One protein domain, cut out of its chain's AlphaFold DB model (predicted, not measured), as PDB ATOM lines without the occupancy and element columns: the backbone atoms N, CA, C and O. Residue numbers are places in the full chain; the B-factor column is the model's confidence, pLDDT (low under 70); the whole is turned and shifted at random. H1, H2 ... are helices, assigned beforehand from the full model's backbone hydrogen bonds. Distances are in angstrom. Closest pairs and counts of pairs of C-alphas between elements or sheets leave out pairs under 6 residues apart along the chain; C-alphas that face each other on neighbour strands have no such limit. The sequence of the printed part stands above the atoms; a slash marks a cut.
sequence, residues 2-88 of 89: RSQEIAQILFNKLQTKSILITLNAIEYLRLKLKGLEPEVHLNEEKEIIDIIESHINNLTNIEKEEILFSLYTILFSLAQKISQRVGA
ATOM      1  N   ARG A   2     110.885 142.851  79.430       86.38
ATOM      2  CA  ARG A   2     112.065 142.266  80.101       86.38
ATOM      3  C   ARG A   2     112.443 142.898  81.457       86.38
ATOM      4  O   ARG A   2     112.640 142.171  82.422       86.38
ATOM      5  N   SER A   3     112.498 144.231  81.571       89.69
ATOM      6  CA  SER A   3     112.836 144.916  82.838       89.69
ATOM      7  C   SER A   3     111.845 144.595  83.968       89.69
ATOM      8  O   SER A   3     112.240 144.368  85.108       89.69
ATOM      9  N   GLN A   4     110.549 144.508  83.647       87.56
ATOM     10  CA  GLN A   4     109.507 144.153  84.618       87.56
ATOM     11  C   GLN A   4     109.611 142.691  85.064       87.56
ATOM     12  O   GLN A   4     109.450 142.404  86.248       87.56
ATOM     13  N   GLU A   5     109.918 141.773  84.146       92.56
ATOM     14  CA  GLU A   5     110.139 140.358  84.474       92.56
ATOM     15  C   GLU A   5     111.311 140.195  85.446       92.56
ATOM     16  O   GLU A   5     111.190 139.509  86.462       92.56
ATOM     17  N   ILE A   6     112.426 140.883  85.187       95.69
ATOM     18  CA  ILE A   6     113.599 140.850  86.068       95.69
ATOM     19  C   ILE A   6     113.276 141.473  87.431       95.69
ATOM     20  O   ILE A   6     113.635 140.896  88.458       95.69
ATOM     21  N   ALA A   7     112.553 142.596  87.466       94.25
ATOM     22  CA  ALA A   7     112.121 143.211  88.719       94.25
ATOM     23  C   ALA A   7     111.250 142.261  89.559       94.25
ATOM     24  O   ALA A   7     111.454 142.151  90.767       94.25
ATOM     25  N   GLN A   8     110.334 141.515  88.932       92.44
ATOM     26  CA  GLN A   8     109.505 140.531  89.631       92.44
ATOM     27  C   GLN A   8     110.326 139.346  90.164       92.44
ATOM     28  O   GLN A   8     110.094 138.891  91.287       92.44
ATOM     29  N   ILE A   9     111.303 138.855  89.392       95.50
ATOM     30  CA  ILE A   9     112.232 137.802  89.837       95.50
ATOM     31  C   ILE A   9     113.029 138.273  91.059       95.50
ATOM     32  O   ILE A   9     113.103 137.554  92.059       95.50
ATOM     33  N   LEU A  10     113.598 139.478  90.992       96.88
ATOM     34  CA  LEU A  10     114.366 140.069  92.087       96.88
ATOM     35  C   LEU A  10     113.492 140.291  93.323       96.88
ATOM     36  O   LEU A  10     113.894 139.908  94.418       96.88
ATOM     37  N   PHE A  11     112.271 140.803  93.155       93.56
ATOM     38  CA  PHE A  11     111.327 140.958  94.259       93.56
ATOM     39  C   PHE A  11     111.068 139.630  94.983       93.56
ATOM     40  O   PHE A  11     111.208 139.551  96.202       93.56
ATOM     41  N   ASN A  12     110.774 138.560  94.240       94.00
ATOM     42  CA  ASN A  12     110.514 137.243  94.825       94.00
ATOM     43  C   ASN A  12     111.731 136.674  95.577       94.00
ATOM     44  O   ASN A  12     111.560 135.963  96.567       94.00
ATOM     45  N   LYS A  13     112.955 136.972  95.121       95.44
ATOM     46  CA  LYS A  13     114.199 136.563  95.798       95.44
ATOM     47  C   LYS A  13     114.470 137.368  97.070       95.44
ATOM     48  O   LYS A  13     115.029 136.827  98.017       95.44
ATOM     49  N   LEU A  14     114.091 138.643  97.081       94.94
ATOM     50  CA  LEU A  14     114.392 139.579  98.164       94.94
ATOM     51  C   LEU A  14     113.265 139.694  99.199       94.94
ATOM     52  O   LEU A  14     113.477 140.285 100.251       94.94
ATOM     53  N   GLN A  15     112.090 139.104  98.956       89.69
ATOM     54  CA  GLN A  15     110.908 139.244  99.821       89.69
ATOM     55  C   GLN A  15     111.114 138.807 101.284       89.69
ATOM     56  O   GLN A  15     110.342 139.204 102.152       89.69
ATOM     57  N   THR A  16     112.122 137.974 101.563       91.56
ATOM     58  CA  THR A  16     112.456 137.508 102.919       91.56
ATOM     59  C   THR A  16     113.522 138.363 103.608       91.56
ATOM     60  O   THR A  16     113.841 138.107 104.766       91.56
ATOM     61  N   LYS A  17     114.121 139.328 102.900       93.31
ATOM     62  CA  LYS A  17     115.131 140.249 103.432       93.31
ATOM     63  C   LYS A  17     114.458 141.451 104.088       93.31
ATOM     64  O   LYS A  17     113.292 141.754 103.828       93.31
ATOM     65  N   SER A  18     115.192 142.161 104.944       93.00
ATOM     66  CA  SER A  18     114.681 143.395 105.548       93.00
ATOM     67  C   SER A  18     114.378 144.444 104.472       93.00
ATOM     68  O   SER A  18     115.228 144.750 103.633       93.00
ATOM     69  N   ILE A  19     113.176 145.032 104.510       91.00
ATOM     70  CA  ILE A  19     112.752 146.066 103.548       91.00
ATOM     71  C   ILE A  19     113.707 147.263 103.583       91.00
ATOM     72  O   ILE A  19     114.107 147.751 102.530       91.00
ATOM     73  N   LEU A  20     114.094 147.718 104.781       90.19
ATOM     74  CA  LEU A  20     114.969 148.882 104.943       90.19
ATOM     75  C   LEU A  20     116.364 148.620 104.359       90.19
ATOM     76  O   LEU A  20     116.877 149.432 103.597       90.19
ATOM     77  N   ILE A  21     116.936 147.455 104.658       93.56
ATOM     78  CA  ILE A  21     118.252 147.041 104.152       93.56
ATOM     79  C   ILE A  21     118.203 146.877 102.623       93.56
ATOM     80  O   ILE A  21     119.104 147.314 101.912       93.56
ATOM     81  N   THR A  22     117.107 146.325 102.096       94.69
ATOM     82  CA  THR A  22     116.899 146.189 100.646       94.69
ATOM     83  C   THR A  22     116.797 147.552  99.954       94.69
ATOM     84  O   THR A  22     117.366 147.736  98.880       94.69
ATOM     85  N   LEU A  23     116.111 148.529 100.561       92.50
ATOM     86  CA  LEU A  23     116.033 149.898 100.039       92.50
ATOM     87  C   LEU A  23     117.410 150.571  99.993       92.50
ATOM     88  O   LEU A  23     117.742 151.177  98.976       92.50
ATOM     89  N   ASN A  24     118.225 150.419 101.041       92.88
ATOM     90  CA  ASN A  24     119.588 150.955 101.064       92.88
ATOM     91  C   ASN A  24     120.459 150.349  99.956       92.88
ATOM     92  O   ASN A  24     121.135 151.080  99.238       92.88
ATOM     93  N   ALA A  25     120.393 149.028  99.762       96.44
ATOM     94  CA  ALA A  25     121.107 148.336  98.688       96.44
ATOM     95  C   ALA A  25     120.698 148.829  97.285       96.44
ATOM     96  O   ALA A  25     121.541 149.001  96.402       96.44
ATOM     97  N   ILE A  26     119.406 149.098  97.070       95.56
ATOM     98  CA  ILE A  26     118.908 149.669  95.809       95.56
ATOM     99  C   ILE A  26     119.420 151.100  95.617       95.56
ATOM    100  O   ILE A  26     119.840 151.448  94.512       95.56
ATOM    101  N   GLU A  27     119.404 151.929  96.663       93.31
ATOM    102  CA  GLU A  27     119.892 153.307  96.567       93.31
ATOM    103  C   GLU A  27     121.402 153.355  96.314       93.31
ATOM    104  O   GLU A  27     121.846 154.104  95.444       93.31
ATOM    105  N   TYR A  28     122.176 152.480  96.964       95.62
ATOM    106  CA  TYR A  28     123.591 152.269  96.656       95.62
ATOM    107  C   TYR A  28     123.799 152.035  95.151       95.62
ATOM    108  O   TYR A  28     124.575 152.735  94.497       95.62
ATOM    109  N   LEU A  29     123.053 151.099  94.557       96.25
ATOM    110  CA  LEU A  29     123.171 150.793  93.129       96.25
ATOM    111  C   LEU A  29     122.763 151.970  92.236       96.25
ATOM    112  O   LEU A  29     123.425 152.230  91.231       96.25
ATOM    113  N   ARG A  30     121.718 152.723  92.604       94.31
ATOM    114  CA  ARG A  30     121.304 153.929  91.865       94.31
ATOM    115  C   ARG A  30     122.377 155.013  91.882       94.31
ATOM    116  O   ARG A  30     122.602 155.651  90.857       94.31
ATOM    117  N   LEU A  31     123.035 155.234  93.017       94.19
ATOM    118  CA  LEU A  31     124.122 156.207  93.131       94.19
ATOM    119  C   LEU A  31     125.344 155.761  92.315       94.19
ATOM    120  O   LEU A  31     125.897 156.566  91.565       94.19
ATOM    121  N   LYS A  32     125.693 154.469  92.356       94.69
ATOM    122  CA  LYS A  32     126.767 153.886  91.533       94.69
ATOM    123  C   LYS A  32     126.508 154.057  90.030       94.69
ATOM    124  O   LYS A  32     127.418 154.421  89.291       94.69
ATOM    125  N   LEU A  33     125.264 153.879  89.569       93.56
ATOM    126  CA  LEU A  33     124.887 154.137  88.166       93.56
ATOM    127  C   LEU A  33     125.086 155.598  87.744       93.56
ATOM    128  O   LEU A  33     125.373 155.860  86.578       93.56
ATOM    129  N   LYS A  34     124.977 156.539  88.685       92.69
ATOM    130  CA  LYS A  34     125.244 157.967  88.461       92.69
ATOM    131  C   LYS A  34     126.732 158.327  88.536       92.69
ATOM    132  O   LYS A  34     127.065 159.505  88.448       92.69
ATOM    133  N   GLY A  35     127.615 157.340  88.703       94.19
ATOM    134  CA  GLY A  35     129.056 157.549  88.832       94.19
ATOM    135  C   GLY A  35     129.487 158.058  90.207       94.19
ATOM    136  O   GLY A  35     130.550 158.659  90.317       94.19
ATOM    137  N   LEU A  36     128.664 157.859  91.240       95.69
ATOM    138  CA  LEU A  36     129.026 158.162  92.624       95.69
ATOM    139  C   LEU A  36     129.632 156.930  93.305       95.69
ATOM    140  O   LEU A  36     129.422 155.798  92.866       95.69
ATOM    141  N   GLU A  37     130.326 157.156  94.418       92.50
ATOM    142  CA  GLU A  37     130.950 156.111  95.239       92.50
ATOM    143  C   GLU A  37     130.258 156.021  96.610       92.50
ATOM    144  O   GLU A  37     130.787 156.502  97.609       92.50
ATOM    145  N   PRO A  38     129.030 155.475  96.680       92.56
ATOM    146  CA  PRO A  38     128.373 155.223  97.957       92.56
ATOM    147  C   PRO A  38     129.102 154.126  98.745       92.56
ATOM    148  O   PRO A  38     129.776 153.267  98.170       92.56
ATOM    149  N   GLU A  39     128.918 154.117 100.063       90.44
ATOM    150  CA  GLU A  39     129.432 153.071 100.948       90.44
ATOM    151  C   GLU A  39     128.355 152.024 101.249       90.44
ATOM    152  O   GLU A  39     127.166 152.332 101.325       90.44
ATOM    153  N   VAL A  40     128.783 150.773 101.427       88.88
ATOM    154  CA  VAL A  40     127.936 149.706 101.973       88.88
ATOM    155  C   VAL A  40     128.169 149.651 103.475       88.88
ATOM    156  O   VAL A  40     129.314 149.572 103.916       88.88
ATOM    157  N   HIS A  41     127.100 149.657 104.263       87.62
ATOM    158  CA  HIS A  41     127.193 149.720 105.717       87.62
ATOM    159  C   HIS A  41     127.051 148.347 106.380       87.62
ATOM    160  O   HIS A  41     127.586 148.137 107.469       87.62
ATOM    161  N   LEU A  42     126.358 147.399 105.738       93.62
ATOM    162  CA  LEU A  42     126.081 146.074 106.302       93.62
ATOM    163  C   LEU A  42     126.414 144.929 105.332       93.62
ATOM    164  O   LEU A  42     126.236 145.031 104.121       93.62
ATOM    165  N   ASN A  43     126.803 143.772 105.877       95.44
ATOM    166  CA  ASN A  43     127.017 142.554 105.078       95.44
ATOM    167  C   ASN A  43     125.744 142.100 104.346       95.44
ATOM    168  O   ASN A  43     125.827 141.584 103.237       95.44
ATOM    169  N   GLU A  44     124.572 142.304 104.953       95.62
ATOM    170  CA  GLU A  44     123.293 141.972 104.318       95.62
ATOM    171  C   GLU A  44     123.001 142.886 103.119       95.62
ATOM    172  O   GLU A  44     122.507 142.413 102.099       95.62
ATOM    173  N   GLU A  45     123.372 144.172 103.183       96.81
ATOM    174  CA  GLU A  45     123.274 145.072 102.025       96.81
ATOM    175  C   GLU A  45     124.157 144.564 100.884       96.81
ATOM    176  O   GLU A  45     123.695 144.489  99.749       96.81
ATOM    177  N   LYS A  46     125.391 144.142 101.190       97.00
ATOM    178  CA  LYS A  46     126.302 143.557 100.197       97.00
ATOM    179  C   LYS A  46     125.705 142.315  99.533       97.00
ATOM    180  O   LYS A  46     125.721 142.219  98.312       97.00
ATOM    181  N   GLU A  47     125.136 141.400 100.315       97.56
ATOM    182  CA  GLU A  47     124.473 140.203  99.780       97.56
ATOM    183  C   GLU A  47     123.337 140.574  98.809       97.56
ATOM    184  O   GLU A  47     123.215 139.999  97.728       97.56
ATOM    185  N   ILE A  48     122.514 141.562  99.171       97.94
ATOM    186  CA  ILE A  48     121.410 142.037  98.328       97.94
ATOM    187  C   ILE A  48     121.937 142.703  97.051       97.94
ATOM    188  O   ILE A  48     121.400 142.451  95.970       97.94
ATOM    189  N   ILE A  49     122.987 143.522  97.159       97.56
ATOM    190  CA  ILE A  49     123.657 144.156  96.017       97.56
ATOM    191  C   ILE A  49     124.148 143.086  95.040       97.56
ATOM    192  O   ILE A  49     123.811 143.156  93.859       97.56
ATOM    193  N   ASP A  50     124.848 142.060  95.528       97.88
ATOM    194  CA  ASP A  50     125.377 140.966  94.703       97.88
ATOM    195  C   ASP A  50     124.244 140.204  93.984       97.88
ATOM    196  O   ASP A  50     124.335 139.890  92.788       97.88
ATOM    197  N   ILE A  51     123.124 139.953  94.678       97.81
ATOM    198  CA  ILE A  51     121.925 139.348  94.078       97.81
ATOM    199  C   ILE A  51     121.397 140.218  92.935       97.81
ATOM    200  O   ILE A  51     121.113 139.688  91.858       97.81
ATOM    201  N   ILE A  52     121.268 141.531  93.132       97.56
ATOM    202  CA  ILE A  52     120.747 142.433  92.101       97.56
ATOM    203  C   ILE A  52     121.723 142.518  90.919       97.56
ATOM    204  O   ILE A  52     121.314 142.307  89.775       97.56
ATOM    205  N   GLU A  53     123.013 142.760  91.173       96.88
ATOM    206  CA  GLU A  53     124.036 142.909  90.129       96.88
ATOM    207  C   GLU A  53     124.152 141.656  89.255       96.88
ATOM    208  O   GLU A  53     124.239 141.782  88.030       96.88
ATOM    209  N   SER A  54     124.051 140.454  89.834       97.19
ATOM    210  CA  SER A  54     124.079 139.198  89.066       97.19
ATOM    211  C   SER A  54     122.967 139.084  88.009       97.19
ATOM    212  O   SER A  54     123.145 138.379  87.016       97.19
ATOM    213  N   HIS A  55     121.848 139.800  88.173       96.44
ATOM    214  CA  HIS A  55     120.731 139.794  87.222       96.44
ATOM    215  C   HIS A  55     120.788 140.949  86.220       96.44
ATOM    216  O   HIS A  55     120.269 140.816  85.112       96.44
ATOM    217  N   ILE A  56     121.394 142.081  86.597       95.75
ATOM    218  CA  ILE A  56     121.296 143.321  85.814       95.75
ATOM    219  C   ILE A  56     122.612 143.781  85.181       95.75
ATOM    220  O   ILE A  56     122.567 144.655  84.321       95.75
ATOM    221  N   ASN A  57     123.776 143.222  85.548       94.12
ATOM    222  CA  ASN A  57     125.098 143.669  85.066       94.12
ATOM    223  C   ASN A  57     125.168 143.786  83.529       94.12
ATOM    224  O   ASN A  57     125.576 144.825  83.009       94.12
ATOM    225  N   ASN A  58     124.668 142.772  82.818       93.88
ATOM    226  CA  ASN A  58     124.720 142.684  81.353       93.88
ATOM    227  C   ASN A  58     123.656 143.530  80.625       93.88
ATOM    228  O   ASN A  58     123.477 143.378  79.417       93.88
ATOM    229  N   LEU A  59     122.910 144.365  81.348       94.69
ATOM    230  CA  LEU A  59     121.876 145.228  80.785       94.69
ATOM    231  C   LEU A  59     122.409 146.634  80.503       94.69
ATOM    232  O   LEU A  59     123.424 147.071  81.057       94.69
ATOM    233  N   THR A  60     121.686 147.365  79.661       95.12
ATOM    234  CA  THR A  60     121.938 148.792  79.445       95.12
ATOM    235  C   THR A  60     121.681 149.590  80.726       95.12
ATOM    236  O   THR A  60     120.922 149.166  81.599       95.12
ATOM    237  N   ASN A  61     122.281 150.778  80.850       93.38
ATOM    238  CA  ASN A  61     122.033 151.638  82.014       93.38
ATOM    239  C   ASN A  61     120.547 152.006  82.160       93.38
ATOM    240  O   ASN A  61     120.050 152.035  83.280       93.38
ATOM    241  N   ILE A  62     119.834 152.200  81.043       93.56
ATOM    242  CA  ILE A  62     118.390 152.475  81.039       93.56
ATOM    243  C   ILE A  62     117.621 151.305  81.667       93.56
ATOM    244  O   ILE A  62     116.844 151.507  82.595       93.56
ATOM    245  N   GLU A  63     117.884 150.069  81.235       95.44
ATOM    246  CA  GLU A  63     117.241 148.878  81.809       95.44
ATOM    247  C   GLU A  63     117.567 148.709  83.304       95.44
ATOM    248  O   GLU A  63     116.691 148.355  84.095       95.44
ATOM    249  N   LYS A  64     118.813 148.983  83.718       95.81
ATOM    250  CA  LYS A  64     119.208 148.942  85.135       95.81
ATOM    251  C   LYS A  64     118.398 149.946  85.959       95.81
ATOM    252  O   LYS A  64     117.870 149.578  87.007       95.81
ATOM    253  N   GLU A  65     118.256 151.182  85.482       94.25
ATOM    254  CA  GLU A  65     117.450 152.204  86.156       94.25
ATOM    255  C   GLU A  65     115.972 151.809  86.254       94.25
ATOM    256  O   GLU A  65     115.387 151.929  87.331       94.25
ATOM    257  N   GLU A  66     115.378 151.279  85.181       95.12
ATOM    258  CA  GLU A  66     113.988 150.803  85.176       95.12
ATOM    259  C   GLU A  66     113.742 149.702  86.217       95.12
ATOM    260  O   GLU A  66     112.725 149.711  86.920       95.12
ATOM    261  N   ILE A  67     114.675 148.752  86.338       96.38
ATOM    262  CA  ILE A  67     114.588 147.655  87.309       96.38
ATOM    263  C   ILE A  67     114.708 148.194  88.736       96.38
ATOM    264  O   ILE A  67     113.865 147.875  89.580       96.38
ATOM    265  N   LEU A  68     115.712 149.034  89.011       95.31
ATOM    266  CA  LEU A  68     115.909 149.619  90.343       95.31
ATOM    267  C   LEU A  68     114.721 150.499  90.750       95.31
ATOM    268  O   LEU A  68     114.273 150.433  91.895       95.31
ATOM    269  N   PHE A  69     114.167 151.275  89.815       92.25
ATOM    270  CA  PHE A  69     112.971 152.081  90.051       92.25
ATOM    271  C   PHE A  69     111.754 151.205  90.374       92.25
ATOM    272  O   PHE A  69     111.047 151.470  91.346       92.25
ATOM    273  N   SER A  70     111.554 150.118  89.626       93.88
ATOM    274  CA  SER A  70     110.455 149.174  89.863       93.88
ATOM    275  C   SER A  70     110.540 148.535  91.253       93.88
ATOM    276  O   SER A  70     109.548 148.504  91.983       93.88
ATOM    277  N   LEU A  71     111.730 148.072  91.656       92.75
ATOM    278  CA  LEU A  71     111.961 147.523  92.995       92.75
ATOM    279  C   LEU A  71     111.685 148.561  94.088       92.75
ATOM    280  O   LEU A  71     111.013 148.249  95.073       92.75
ATOM    281  N   TYR A  72     112.134 149.802  93.891       89.50
ATOM    282  CA  TYR A  72     111.877 150.900  94.819       89.50
ATOM    283  C   TYR A  72     110.371 151.148  95.009       89.50
ATOM    284  O   TYR A  72     109.894 151.199  96.142       89.50
ATOM    285  N   THR A  73     109.592 151.234  93.924       88.88
ATOM    286  CA  THR A  73     108.134 151.444  93.998       88.88
ATOM    287  C   THR A  73     107.412 150.300  94.718       88.88
ATOM    288  O   THR A  73     106.506 150.552  95.521       88.88
ATOM    289  N   ILE A  74     107.817 149.049  94.473       87.25
ATOM    290  CA  ILE A  74     107.235 147.868  95.130       87.25
ATOM    291  C   ILE A  74     107.509 147.904  96.640       87.25
ATOM    292  O   ILE A  74     106.582 147.772  97.442       87.25
ATOM    293  N   LEU A  75     108.765 148.121  97.035       84.38
ATOM    294  CA  LEU A  75     109.174 148.133  98.441       84.38
ATOM    295  C   LEU A  75     108.574 149.312  99.207       84.38
ATOM    296  O   LEU A  75     108.097 149.132 100.327       84.38
ATOM    297  N   PHE A  76     108.514 150.494  98.591       81.75
ATOM    298  CA  PHE A  76     107.845 151.659  99.166       81.75
ATOM    299  C   PHE A  76     106.358 151.383  99.430       81.75
ATOM    300  O   PHE A  76     105.854 151.640 100.524       81.75
ATOM    301  N   SER A  77     105.666 150.770  98.464       86.06
ATOM    302  CA  SER A  77     104.257 150.386  98.609       86.06
ATOM    303  C   SER A  77     104.036 149.378  99.746       86.06
ATOM    304  O   SER A  77     103.037 149.449 100.462       86.06
ATOM    305  N   LEU A  78     104.963 148.433  99.941       83.25
ATOM    306  CA  LEU A  78     104.912 147.480 101.055       83.25
ATOM    307  C   LEU A  78     105.161 148.160 102.405       83.25
ATOM    308  O   LEU A  78     104.415 147.908 103.353       83.25
ATOM    309  N   ALA A  79     106.144 149.059 102.481       80.81
ATOM    310  CA  ALA A  79     106.432 149.833 103.686       80.81
ATOM    311  C   ALA A  79     105.222 150.683 104.119       80.81
ATOM    312  O   ALA A  79     104.856 150.687 105.296       80.81
ATOM    313  N   GLN A  80     104.540 151.332 103.168       82.69
ATOM    314  CA  GLN A  80     103.310 152.082 103.440       82.69
ATOM    315  C   GLN A  80     102.196 151.194 104.008       82.69
ATOM    316  O   GLN A  80     101.572 151.560 105.005       82.69
ATOM    317  N   LYS A  81     101.970 150.009 103.427       84.94
ATOM    318  CA  LYS A  81     100.963 149.053 103.925       84.94
ATOM    319  C   LYS A  81     101.258 148.586 105.350       84.94
ATOM    320  O   LYS A  81     100.327 148.406 106.129       84.94
ATOM    321  N   ILE A  82     102.529 148.375 105.691       81.31
ATOM    322  CA  ILE A  82     102.938 148.002 107.053       81.31
ATOM    323  C   ILE A  82     102.654 149.158 108.019       81.31
ATOM    324  O   ILE A  82     101.994 148.946 109.030       81.31
ATOM    325  N   SER A  83     103.072 150.379 107.674       79.19
ATOM    326  CA  SER A  83     102.856 151.575 108.501       79.19
ATOM    327  C   SER A  83     101.371 151.825 108.804       79.19
ATOM    328  O   SER A  83     100.991 152.038 109.955       79.19
ATOM    329  N   GLN A  84     100.498 151.686 107.800       78.94
ATOM    330  CA  GLN A  84      99.046 151.843 107.964       78.94
ATOM    331  C   GLN A  84      98.421 150.815 108.916       78.94
ATOM    332  O   GLN A  84      97.454 151.133 109.600       78.94
ATOM    333  N   ARG A  85      98.957 149.591 108.975       73.94
ATOM    334  CA  ARG A  85      98.469 148.557 109.901       73.94
ATOM    335  C   ARG A  85      98.882 148.827 111.344       73.94
ATOM    336  O   ARG A  85      98.127 148.497 112.246       73.94
ATOM    337  N   VAL A  86     100.056 149.421 111.552       71.00
ATOM    338  CA  VAL A  86     100.561 149.759 112.892       71.00
ATOM    339  C   VAL A  86      99.842 150.986 113.468       71.00
ATOM    340  O   VAL A  86      99.622 151.043 114.667       71.00
ATOM    341  N   GLY A  87      99.428 151.944 112.632       57.25
ATOM    342  CA  GLY A  87      98.699 153.142 113.075       57.25
ATOM    343  C   GLY A  87      97.191 152.966 113.311       57.25
ATOM    344  O   GLY A  87      96.536 153.926 113.703       57.25
ATOM    345  N   ALA A  88      96.631 151.784 113.039       58.53
ATOM    346  CA  ALA A  88      95.199 151.488 113.171       58.53
ATOM    347  C   ALA A  88      94.863 150.547 114.348       58.53
ATOM    348  O   ALA A  88      93.712 150.124 114.463       58.53
TER     349      ALA A  88
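This is residues 2 to 88 of the 89 residues of an uncharacterized protein of Candidatus Aenigmarchaeota archaeon (UniProt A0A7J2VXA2). Four helices make a compact body in which H1, H3, H2 and H4 stand in that order round a four-cornered ring, each packed on the next, and H4 on H1 again. H4, the longest, leaves this body: residues 80 to 88, of which 80 to 86 belong to H4, stick out as an arm. The printed part has 87 residues with four named helices, H1 to H4 in order along the chain, and no named strand; the class is all helix. The whole is compact, with a radius of gyration of the C-alphas of 13.0 A, and spans 43 by 30 by 20 A.

H1 is residues 2 to 14, beginning at C-alpha 2 (112.065, 142.266, 80.101), 18.4 A long from first to last C-alpha. H2 is residues 19 to 33, 21.2 A. H3 is residues 43 to 56, 20.1 A. H4 is residues 61 to 86, 37.7 A, ending at C-alpha 86 (100.561, 149.759, 112.892).

H1 touches H3 at a shallow tilt of 25 degrees, opposite ways, closest at the C-alphas of Leu 10 and Ile 52, 6.8 A. H3, with residues 44 to 49 alone, touches H2 at a steep tilt of 55 degrees; the closest C-alphas are those of Ala 25 and Glu 45, 5.1 A. H2 touches H4 at a shallow tilt of 23 degrees, opposite ways, closest at the C-alphas of Ile 26 and Leu 68, 6.2 A. H4, with residues 63 to 71 alone, touches H1 at a steep tilt of 44 degrees, closest at the C-alphas of Ala 7 and Ile 67, 5.3 A. H1 and H2 are close but not clearly touching, as are H3 and H4. Every O i to N i+4 pair is within hydrogen-bond range in H1, H2 and H4; in H3 9 of 10 are.

The C-alphas of Asn 58 and Ala 88, 44.3 A apart, are the two farthest apart. The printed part has no cut and no long link. Residues 87 to 88 have pLDDT under 70.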